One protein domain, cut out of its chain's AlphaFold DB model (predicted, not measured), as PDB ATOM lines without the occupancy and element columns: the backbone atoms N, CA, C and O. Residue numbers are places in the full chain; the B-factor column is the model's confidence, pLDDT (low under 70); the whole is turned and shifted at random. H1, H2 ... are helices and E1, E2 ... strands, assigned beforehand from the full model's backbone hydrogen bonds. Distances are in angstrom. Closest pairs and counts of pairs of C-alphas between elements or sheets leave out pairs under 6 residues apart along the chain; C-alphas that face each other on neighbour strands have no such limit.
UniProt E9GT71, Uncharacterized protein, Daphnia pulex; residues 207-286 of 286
ATOM      1  N   LYS A 207     -86.990  26.973  97.418       70.75
ATOM      2  CA  LYS A 207     -88.199  27.525  98.041       70.75
ATOM      3  C   LYS A 207     -89.426  27.247  97.178       70.75
ATOM      4  O   LYS A 207     -89.459  27.625  96.017       70.75
ATOM      5  N   ILE A 208     -90.466  26.681  97.789       75.12
ATOM      6  CA  ILE A 208     -91.794  26.529  97.184       75.12
ATOM      7  C   ILE A 208     -92.732  27.519  97.871       75.12
ATOM      8  O   ILE A 208     -93.034  27.379  99.062       75.12
ATOM      9  N   SER A 209     -93.160  28.552  97.149       72.31
ATOM     10  CA  SER A 209     -94.103  29.552  97.663       72.31
ATOM     11  C   SER A 209     -95.500  28.957  97.888       72.31
ATOM     12  O   SER A 209     -95.845  27.979  97.227       72.31
ATOM     13  N   PRO A 210     -96.304  29.515  98.818       78.62
ATOM     14  CA  PRO A 210     -97.683  29.091  98.991       78.62
ATOM     15  C   PRO A 210     -98.463  29.206  97.689       78.62
ATOM     16  O   PRO A 210     -98.451  30.257  97.053       78.62
ATOM     17  N   PHE A 211     -99.147  28.132  97.323       78.62
ATOM     18  CA  PHE A 211    -100.038  28.092  96.174       78.62
ATOM     19  C   PHE A 211    -101.362  27.445  96.557       78.62
ATOM     20  O   PHE A 211    -101.469  26.720  97.554       78.62
ATOM     21  N   ASN A 212    -102.379  27.718  95.743       83.81
ATOM     22  CA  ASN A 212    -103.702  27.146  95.906       83.81
ATOM     23  C   ASN A 212    -104.163  26.449  94.625       83.81
ATOM     24  O   ASN A 212    -103.728  26.796  93.533       83.81
ATOM     25  N   TYR A 213    -105.063  25.481  94.766       85.50
ATOM     26  CA  TYR A 213    -105.723  24.816  93.646       85.50
ATOM     27  C   TYR A 213    -107.158  24.460  94.010       85.50
ATOM     28  O   TYR A 213    -107.537  24.401  95.182       85.50
ATOM     29  N   ARG A 214    -107.970  24.196  92.986       85.25
ATOM     30  CA  ARG A 214    -109.330  23.698  93.162       85.25
ATOM     31  C   ARG A 214    -109.319  22.174  93.164       85.25
ATOM     32  O   ARG A 214    -109.042  21.559  92.141       85.25
ATOM     33  N   PHE A 215    -109.666  21.572  94.298       87.56
ATOM     34  CA  PHE A 215    -109.875  20.129  94.367       87.56
ATOM     35  C   PHE A 215    -111.036  19.699  93.456       87.56
ATOM     36  O   PHE A 215    -112.124  20.282  93.503       87.56
ATOM     37  N   GLN A 216    -110.807  18.656  92.659       85.81
ATOM     38  CA  GLN A 216    -111.827  17.986  91.859       85.81
ATOM     39  C   GLN A 216    -111.978  16.548  92.351       85.81
ATOM     40  O   GLN A 216    -111.017  15.783  92.361       85.81
ATOM     41  N   SER A 217    -113.198  16.149  92.719       85.69
ATOM     42  CA  SER A 217    -113.469  14.792  93.220       85.69
ATOM     43  C   SER A 217    -113.110  13.694  92.212       85.69
ATOM     44  O   SER A 217    -112.721  12.602  92.616       85.69
ATOM     45  N   GLN A 218    -113.172  14.004  90.914       90.50
ATOM     46  CA  GLN A 218    -112.800  13.117  89.805       90.50
ATOM     47  C   GLN A 218    -111.334  12.665  89.864       90.50
ATOM     48  O   GLN A 218    -111.015  11.579  89.390       90.50
ATOM     49  N   MET A 219    -110.450  13.430  90.516       88.56
ATOM     50  CA  MET A 219    -109.048  13.040  90.700       88.56
ATOM     51  C   MET A 219    -108.911  11.720  91.468       88.56
ATOM     52  O   MET A 219    -108.004  10.942  91.181       88.56
ATOM     53  N   ALA A 220    -109.835  11.420  92.392       91.12
ATOM     54  CA  ALA A 220    -109.865  10.135  93.094       91.12
ATOM     55  C   ALA A 220    -110.171   8.964  92.153       91.12
ATOM     56  O   ALA A 220    -109.613   7.879  92.314       91.12
ATOM     57  N   GLU A 221    -111.009   9.185  91.142       92.44
ATOM     58  CA  GLU A 221    -111.289   8.187  90.112       92.44
ATOM     59  C   GLU A 221    -110.108   8.035  89.149       92.44
ATOM     60  O   GLU A 221    -109.752   6.912  88.797       92.44
ATOM     61  N   TRP A 222    -109.478   9.145  88.743       94.12
ATOM     62  CA  TRP A 222    -108.315   9.134  87.851       94.12
ATOM     63  C   TRP A 222    -107.115   8.424  88.471       94.12
ATOM     64  O   TRP A 222    -106.466   7.631  87.792       94.12
ATOM     65  N   ALA A 223    -106.881   8.599  89.774       92.44
ATOM     66  CA  ALA A 223    -105.811   7.912  90.494       92.44
ATOM     67  C   ALA A 223    -105.913   6.371  90.439       92.44
ATOM     68  O   ALA A 223    -104.906   5.685  90.615       92.44
ATOM     69  N   LEU A 224    -107.107   5.822  90.176       93.56
ATOM     70  CA  LEU A 224    -107.367   4.380  90.070       93.56
ATOM     71  C   LEU A 224    -107.318   3.842  88.627       93.56
ATOM     72  O   LEU A 224    -107.500   2.643  88.418       93.56
ATOM     73  N   LYS A 225    -107.107   4.698  87.620       96.50
ATOM     74  CA  LYS A 225    -107.081   4.288  86.205       96.50
ATOM     75  C   LYS A 225    -105.786   3.554  85.838       96.50
ATOM     76  O   LYS A 225    -104.807   3.579  86.583       96.50
ATOM     77  N   SER A 226    -105.778   2.868  84.694       97.06
ATOM     78  CA  SER A 226    -104.578   2.193  84.177       97.06
ATOM     79  C   SER A 226    -103.495   3.194  83.769       97.06
ATOM     80  O   SER A 226    -103.795   4.350  83.478       97.06
ATOM     81  N   ASP A 227    -102.240   2.747  83.722       95.94
ATOM     82  CA  ASP A 227    -101.120   3.596  83.298       95.94
ATOM     83  C   ASP A 227    -101.292   4.078  81.854       95.94
ATOM     84  O   ASP A 227    -101.047   5.251  81.590       95.94
ATOM     85  N   ASP A 228    -101.827   3.237  80.965       95.81
ATOM     86  CA  ASP A 228    -102.167   3.624  79.590       95.81
ATOM     87  C   ASP A 228    -103.235   4.719  79.541       95.81
ATOM     88  O   ASP A 228    -103.184   5.610  78.697       95.81
ATOM     89  N   PHE A 229    -104.228   4.671  80.436       96.25
ATOM     90  CA  PHE A 229    -105.239   5.722  80.501       96.25
ATOM     91  C   PHE A 229    -104.611   7.038  80.958       96.25
ATOM     92  O   PHE A 229    -104.890   8.073  80.360       96.25
ATOM     93  N   ILE A 230    -103.761   6.998  81.989       96.94
ATOM     94  CA  ILE A 230    -103.068   8.193  82.477       96.94
ATOM     95  C   ILE A 230    -102.196   8.792  81.380       96.94
ATOM     96  O   ILE A 230    -102.327   9.975  81.077       96.94
ATOM     97  N   LEU A 231    -101.377   7.957  80.746       93.75
ATOM     98  CA  LEU A 231    -100.478   8.363  79.682       93.75
ATOM     99  C   LEU A 231    -101.258   9.039  78.550       93.75
ATOM    100  O   LEU A 231    -100.992  10.183  78.217       93.75
ATOM    101  N   ASN A 232    -102.300   8.393  78.027       94.06
ATOM    102  CA  ASN A 232    -103.006   8.900  76.851       94.06
ATOM    103  C   ASN A 232    -103.946  10.090  77.112       94.06
ATOM    104  O   ASN A 232    -104.358  10.734  76.152       94.06
ATOM    105  N   ASN A 233    -104.323  10.371  78.366       93.94
ATOM    106  CA  ASN A 233    -105.273  11.451  78.688       93.94
ATOM    107  C   ASN A 233    -104.643  12.630  79.438       93.94
ATOM    108  O   ASN A 233    -105.220  13.713  79.433       93.94
ATOM    109  N   PHE A 234    -103.499  12.429  80.097       91.81
ATOM    110  CA  PHE A 234    -102.844  13.465  80.902       91.81
ATOM    111  C   PHE A 234    -101.435  13.811  80.424       91.81
ATOM    112  O   PHE A 234    -100.885  14.796  80.905       91.81
ATOM    113  N   SER A 235    -100.861  13.055  79.484       89.00
ATOM    114  CA  SER A 235     -99.683  13.508  78.747       89.00
ATOM    115  C   SER A 235    -100.103  14.289  77.514       89.00
ATOM    116  O   SER A 235    -101.045  13.926  76.802       89.00
ATOM    117  N   THR A 236     -99.355  15.347  77.215       84.62
ATOM    118  CA  THR A 236     -99.480  16.032  75.936       84.62
ATOM    119  C   THR A 236     -98.727  15.340  74.803       84.62
ATOM    120  O   THR A 236     -99.020  15.666  73.656       84.62
ATOM    121  N   SER A 237     -97.844  14.383  75.098       83.88
ATOM    122  CA  SER A 237     -97.002  13.635  74.154       83.88
ATOM    123  C   SER A 237     -96.706  12.193  74.648       83.88
ATOM    124  O   SER A 237     -95.554  11.857  74.929       83.88
ATOM    125  N   PRO A 238     -97.719  11.298  74.710       89.81
ATOM    126  CA  PRO A 238     -97.639   9.934  75.255       89.81
ATOM    127  C   PRO A 238     -96.463   9.080  74.772       89.81
ATOM    128  O   PRO A 238     -95.974   8.229  75.506       89.81
ATOM    129  N   ALA A 239     -96.025   9.273  73.525       86.81
ATOM    130  CA  ALA A 239     -94.995   8.448  72.899       86.81
ATOM    131  C   ALA A 239     -93.573   8.723  73.419       86.81
ATOM    132  O   ALA A 239     -92.691   7.890  73.221       86.81
ATOM    133  N   VAL A 240     -93.346   9.881  74.046       79.69
ATOM    134  CA  VAL A 240     -92.016  10.341  74.487       79.69
ATOM    135  C   VAL A 240     -91.946  10.583  75.992       79.69
ATOM    136  O   VAL A 240     -90.910  11.010  76.500       79.69
ATOM    137  N   GLU A 241     -93.026  10.284  76.711       84.94
ATOM    138  CA  GLU A 241     -93.003  10.313  78.165       84.94
ATOM    139  C   GLU A 241     -92.098   9.208  78.720       84.94
ATOM    140  O   GLU A 241     -92.026   8.104  78.167       84.94
ATOM    141  N   PRO A 242     -91.420   9.461  79.845       81.12
ATOM    142  CA  PRO A 242     -90.646   8.430  80.506       81.12
ATOM    143  C   PRO A 242     -91.554   7.315  81.050       81.12
ATOM    144  O   PRO A 242     -92.695   7.555  81.440       81.12
ATOM    145  N   GLU A 243     -91.017   6.094  81.189       83.69
ATOM    146  CA  GLU A 243     -91.761   4.924  81.704       83.69
ATOM    147  C   GLU A 243     -92.434   5.163  83.072       83.69
ATOM    148  O   GLU A 243     -93.398   4.488  83.428       83.69
ATOM    149  N   HIS A 244     -91.936   6.127  83.855       84.94
ATOM    150  CA  HIS A 244     -92.470   6.480  85.169       84.94
ATOM    151  C   HIS A 244     -93.558   7.564  85.154       84.94
ATOM    152  O   HIS A 244     -94.173   7.782  86.199       84.94
ATOM    153  N   PHE A 245     -93.856   8.192  84.009       91.62
ATOM    154  CA  PHE A 245     -94.818   9.298  83.904       91.62
ATOM    155  C   PHE A 245     -96.165   8.973  84.552       91.62
ATOM    156  O   PHE A 245     -96.635   9.685  85.438       91.62
ATOM    157  N   SER A 246     -96.781   7.853  84.161       94.88
ATOM    158  CA  SER A 246     -98.115   7.498  84.655       94.88
ATOM    159  C   SER A 246     -98.139   7.260  86.159       94.88
ATOM    160  O   SER A 246     -99.132   7.563  86.826       94.88
ATOM    161  N   LYS A 247     -97.038   6.743  86.710       92.25
ATOM    162  CA  LYS A 247     -96.885   6.548  88.148       92.25
ATOM    163  C   LYS A 247     -96.758   7.891  88.869       92.25
ATOM    164  O   LYS A 247     -97.476   8.108  89.841       92.25
ATOM    165  N   GLU A 248     -95.911   8.792  88.382       90.12
ATOM    166  CA  GLU A 248     -95.739  10.129  88.966       90.12
ATOM    167  C   GLU A 248     -97.032  10.947  88.901       90.12
ATOM    168  O   GLU A 248     -97.448  11.533  89.898       90.12
ATOM    169  N   MET A 249     -97.755  10.901  87.781       94.56
ATOM    170  CA  MET A 249     -99.053  11.568  87.662       94.56
ATOM    171  C   MET A 249    -100.088  11.027  88.654       94.56
ATOM    172  O   MET A 249    -100.863  11.792  89.234       94.56
ATOM    173  N   LYS A 250    -100.085   9.718  88.929       94.94
ATOM    174  CA  LYS A 250    -100.916   9.150  90.001       94.94
ATOM    175  C   LYS A 250    -100.495   9.653  91.378       94.94
ATOM    176  O   LYS A 250    -101.368   9.930  92.199       94.94
ATOM    177  N   GLU A 251     -99.197   9.794  91.636       93.81
ATOM    178  CA  GLU A 251     -98.689  10.389  92.876       93.81
ATOM    179  C   GLU A 251     -99.137  11.853  93.018       93.81
ATOM    180  O   GLU A 251     -99.547  12.249  94.110       93.81
ATOM    181  N   VAL A 252     -99.187  12.621  91.923       92.25
ATOM    182  CA  VAL A 252     -99.751  13.982  91.902       92.25
ATOM    183  C   VAL A 252    -101.235  13.979  92.278       92.25
ATOM    184  O   VAL A 252    -101.642  14.735  93.164       92.25
ATOM    185  N   PHE A 253    -102.058  13.107  91.683       94.88
ATOM    186  CA  PHE A 253    -103.474  13.009  92.066       94.88
ATOM    187  C   PHE A 253    -103.636  12.637  93.536       94.88
ATOM    188  O   PHE A 253    -104.405  13.280  94.250       94.88
ATOM    189  N   GLN A 254    -102.881  11.645  94.013       94.38
ATOM    190  CA  GLN A 254    -102.895  11.253  95.421       94.38
ATOM    191  C   GLN A 254    -102.487  12.418  96.321       94.38
ATOM    192  O   GLN A 254    -103.150  12.674  97.324       94.38
ATOM    193  N   PHE A 255    -101.449  13.166  95.958       93.12
ATOM    194  CA  PHE A 255    -101.018  14.335  96.710       93.12
ATOM    195  C   PHE A 255    -102.143  15.367  96.842       93.12
ATOM    196  O   PHE A 255    -102.419  15.818  97.956       93.12
ATOM    197  N   ILE A 256    -102.839  15.680  95.745       92.88
ATOM    198  CA  ILE A 256    -103.959  16.631  95.734       92.88
ATOM    199  C   ILE A 256    -105.146  16.107  96.561       92.88
ATOM    200  O   ILE A 256    -105.726  16.865  97.338       92.88
ATOM    201  N   ILE A 257    -105.470  14.811  96.464       93.38
ATOM    202  CA  ILE A 257    -106.544  14.162  97.239       93.38
ATOM    203  C   ILE A 257    -106.284  14.247  98.745       93.38
ATOM    204  O   ILE A 257    -107.201  14.537  99.511       93.38
ATOM    205  N   HIS A 258    -105.044  14.025  99.181       94.19
ATOM    206  CA  HIS A 258    -104.674  14.126 100.596       94.19
ATOM    207  C   HIS A 258    -104.578  15.579 101.084       94.19
ATOM    208  O   HIS A 258    -104.627  15.836 102.287       94.19
ATOM    209  N   ASN A 259    -104.453  16.534 100.161       93.56
ATOM    210  CA  ASN A 259    -104.255  17.948 100.451       93.56
ATOM    211  C   ASN A 259    -105.289  18.825  99.725       93.56
ATOM    212  O   ASN A 259    -104.899  19.731  98.998       93.56
ATOM    213  N   PRO A 260    -106.606  18.639  99.908       92.56
ATOM    214  CA  PRO A 260    -107.611  19.354  99.112       92.56
ATOM    215  C   PRO A 260    -107.589  20.880  99.316       92.56
ATOM    216  O   PRO A 260    -108.104  21.621  98.483       92.56
ATOM    217  N   PHE A 261    -106.976  21.349 100.409       92.19
ATOM    218  CA  PHE A 261    -106.789  22.761 100.739       92.19
ATOM    219  C   PHE A 261    -105.304  23.029 101.050       92.19
ATOM    220  O   PHE A 261    -104.920  23.057 102.224       92.19
ATOM    221  N   PRO A 262    -104.448  23.224 100.031       90.56
ATOM    222  CA  PRO A 262    -102.990  23.291 100.191       90.56
ATOM    223  C   PRO A 262    -102.539  24.440 101.101       90.56
ATOM    224  O   PRO A 262    -101.577  24.292 101.856       90.56
ATOM    225  N   MET A 263    -103.283  25.551 101.127       88.69
ATOM    226  CA  MET A 263    -103.037  26.685 102.031       88.69
ATOM    227  C   MET A 263    -103.201  26.333 103.519       88.69
ATOM    228  O   MET A 263    -102.709  27.049 104.387       88.69
ATOM    229  N   ILE A 264    -103.889  25.230 103.825       88.88
ATOM    230  CA  ILE A 264    -104.112  24.736 105.187       88.88
ATOM    231  C   ILE A 264    -103.230  23.512 105.459       88.88
ATOM    232  O   ILE A 264    -102.595  23.431 106.512       88.88
ATOM    233  N   SER A 265    -103.185  22.555 104.527       90.44
ATOM    234  CA  SER A 265    -102.518  21.268 104.745       90.44
ATOM    235  C   SER A 265    -101.008  21.310 104.490       90.44
ATOM    236  O   SER A 265    -100.252  20.684 105.238       90.44
ATOM    237  N   ILE A 266    -100.555  22.082 103.497       89.88
ATOM    238  CA  ILE A 266     -99.154  22.133 103.048       89.88
ATOM    239  C   ILE A 266     -98.473  23.412 103.546       89.88
ATOM    240  O   ILE A 266     -97.444  23.347 104.225       89.88
ATOM    241  N   PHE A 267     -99.069  24.573 103.270       87.62
ATOM    242  CA  PHE A 267     -98.507  25.895 103.561       87.62
ATOM    243  C   PHE A 267     -99.053  26.476 104.861       87.62
ATOM    244  O   PHE A 267     -99.715  27.516 104.887       87.62
ATOM    245  N   LYS A 268     -98.769  25.796 105.974       83.69
ATOM    246  CA  LYS A 268     -99.246  26.212 107.301       83.69
ATOM    247  C   LYS A 268     -98.851  27.665 107.588       83.69
ATOM    248  O   LYS A 268     -97.680  28.031 107.490       83.69
ATOM    249  N   PHE A 269     -99.838  28.476 107.971       81.25
ATOM    250  CA  PHE A 269     -99.679  29.914 108.232       81.25
ATOM    251  C   PHE A 269     -99.181  30.725 107.024       81.25
ATOM    252  O   PHE A 269     -98.497  31.729 107.211       81.25
ATOM    253  N   ASN A 270     -99.504  30.292 105.799       74.56
ATOM    254  CA  ASN A 270     -99.098  30.958 104.558       74.56
ATOM    255  C   ASN A 270     -97.567  31.085 104.405       74.56
ATOM    256  O   ASN A 270     -97.053  32.056 103.849       74.56
ATOM    257  N   LYS A 271     -96.814  30.123 104.950       78.75
ATOM    258  CA  LYS A 271     -95.350  30.093 104.854       78.75
ATOM    259  C   LYS A 271     -94.905  29.187 103.716       78.75
ATOM    260  O   LYS A 271     -95.404  28.075 103.582       78.75
ATOM    261  N   SER A 272     -93.927  29.652 102.941       78.25
ATOM    262  CA  SER A 272     -93.254  28.856 101.912       78.25
ATOM    263  C   SER A 272     -92.565  27.628 102.509       78.25
ATOM    264  O   SER A 272     -92.017  27.699 103.611       78.25
ATOM    265  N   LEU A 273     -92.525  26.534 101.750       83.00
ATOM    266  CA  LEU A 273     -91.634  25.418 102.050       83.00
ATOM    267  C   LEU A 273     -90.217  25.793 101.626       83.00
ATOM    268  O   LEU A 273     -90.026  26.452 100.604       83.00
ATOM    269  N   LYS A 274     -89.233  25.378 102.413       80.12
ATOM    270  CA  LYS A 274     -87.820  25.657 102.176       80.12
ATOM    271  C   LYS A 274     -87.038  24.348 102.272       80.12
ATOM    272  O   LYS A 274     -87.364  23.522 103.119       80.12
ATOM    273  N   TYR A 275     -86.032  24.158 101.427       72.75
ATOM    274  CA  TYR A 275     -85.194  22.959 101.391       72.75
ATOM    275  C   TYR A 275     -83.730  23.323 101.162       72.75
ATOM    276  O   TYR A 275     -83.470  24.228 100.388       72.75
ATOM    277  N   VAL A 276     -82.780  22.604 101.752       70.81
ATOM    278  CA  VAL A 276     -81.327  22.788 101.550       70.81
ATOM    279  C   VAL A 276     -80.657  21.487 101.113       70.81
ATOM    280  O   VAL A 276     -81.111  20.420 101.527       70.81
ATOM    281  N   PRO A 277     -79.582  21.519 100.314       52.69
ATOM    282  CA  PRO A 277     -78.840  20.316  99.969       52.69
ATOM    283  C   PRO A 277     -78.034  19.809 101.176       52.69
ATOM    284  O   PRO A 277     -77.348  20.569 101.860       52.69
ATOM    285  N   SER A 278     -78.096  18.507 101.439       70.50
ATOM    286  CA  SER A 278     -77.233  17.822 102.397       70.50
ATOM    287  C   SER A 278     -75.825  17.627 101.816       70.50
ATOM    288  O   SER A 278     -75.657  17.635 100.594       70.50
ATOM    289  N   PRO A 279     -74.803  17.353 102.648       54.72
ATOM    290  CA  PRO A 279     -73.465  16.989 102.167       54.72
ATOM    291  C   PRO A 279     -73.437  15.748 101.257       54.72
ATOM    292  O   PRO A 279     -72.465  15.536 100.539       54.72
ATOM    293  N   GLN A 280     -74.488  14.923 101.288       65.31
ATOM    294  CA  GLN A 280     -74.670  13.742 100.438       65.31
ATOM    295  C   GLN A 280     -75.501  14.035  99.173       65.31
ATOM    296  O   GLN A 280     -75.802  13.111  98.422       65.31
ATOM    297  N   GLY A 281     -75.887  15.295  98.938       45.56
ATOM    298  CA  GLY A 281     -76.621  15.729  97.746       45.56
ATOM    299  C   GLY A 281     -78.141  15.531  97.799       45.56
ATOM    300  O   GLY A 281     -78.784  15.553  96.755       45.56
ATOM    301  N   GLN A 282     -78.735  15.330  98.981       61.19
ATOM    302  CA  GLN A 282     -80.192  15.184  99.147       61.19
ATOM    303  C   GLN A 282     -80.839  16.499  99.595       61.19
ATOM    304  O   GLN A 282     -80.263  17.207 100.412       61.19
ATOM    305  N   TRP A 283     -82.055  16.811  99.143       57.50
ATOM    306  CA  TRP A 283     -82.793  17.985  99.628       57.50
ATOM    307  C   TRP A 283     -83.433  17.719 100.999       57.50
ATOM    308  O   TRP A 283     -84.283  16.843 101.147       57.50
ATOM    309  N   LEU A 284     -83.045  18.501 102.005       73.38
ATOM    310  CA  LEU A 284     -83.576  18.467 103.366       73.38
ATOM    311  C   LEU A 284     -84.535  19.629 103.576       73.38
ATOM    312  O   LEU A 284     -84.159  20.780 103.379       73.38
ATOM    313  N   LYS A 285     -85.761  19.337 104.007       82.75
ATOM    314  CA  LYS A 285     -86.747  20.364 104.351       82.75
ATOM    315  C   LYS A 285     -86.301  21.143 105.596       82.75
ATOM    316  O   LYS A 285     -85.924  20.519 106.587       82.75
ATOM    317  N   LEU A 286     -86.364  22.474 105.531       74.38
ATOM    318  CA  LEU A 286     -86.148  23.400 106.651       74.38
ATOM    319  C   LEU A 286     -87.420  23.607 107.484       74.38
ATOM    320  O   LEU A 286     -88.535  23.576 106.905       74.38
TER     321      LEU A 286
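Overview. This is residues 207 to 286 of the 286 residues of an uncharacterized protein of Daphnia pulex (UniProt E9GT71). A loose arch has the small hairpin E1 and E2 at one end and a helical lobe at the other, where H1 and H2 pack on H3. The 80 printed residues hold H1 H2 H3 H4 E1 E2 in that order, the strands antiparallel; the class is mixed, with 39 residues in named elements, under half. The radius of gyration of the C-alphas is 15.4 A, the spans 37 by 33 by 18 A.

Arrangement. E1, residues 273 to 277, and E2, residues 283 to 285, form a hairpin; N 276 and O 284, 2.8 A apart, are within hydrogen-bond range. H3, residues 245 to 258, is apart from both. It touches H1, residues 218 to 222, closest C-alphas Phe 253 and Met 219, 5.7 A. With residues 245 to 250 alone it touches H2, residues 227 to 234, about perpendicular at 74 degrees, closest C-alphas Ser 246 and Asp 227, 5.1 A. H4, residues 262 to 265, touches no helix. Every O i to N i+4 pair in H1, H2 and H3 is within hydrogen-bond range; H4 is too short for one.

Along the chain. H3 runs 20.0 A from C-alpha 245 at (-94.818, 9.298, 83.904); E1 runs 13.9 A to C-alpha 277 at (-78.840, 20.316, 99.969).

Size, cuts and confidence. The printed part has no cut and no long link; pLDDT is under 70 at residues 277 and 279 to 283.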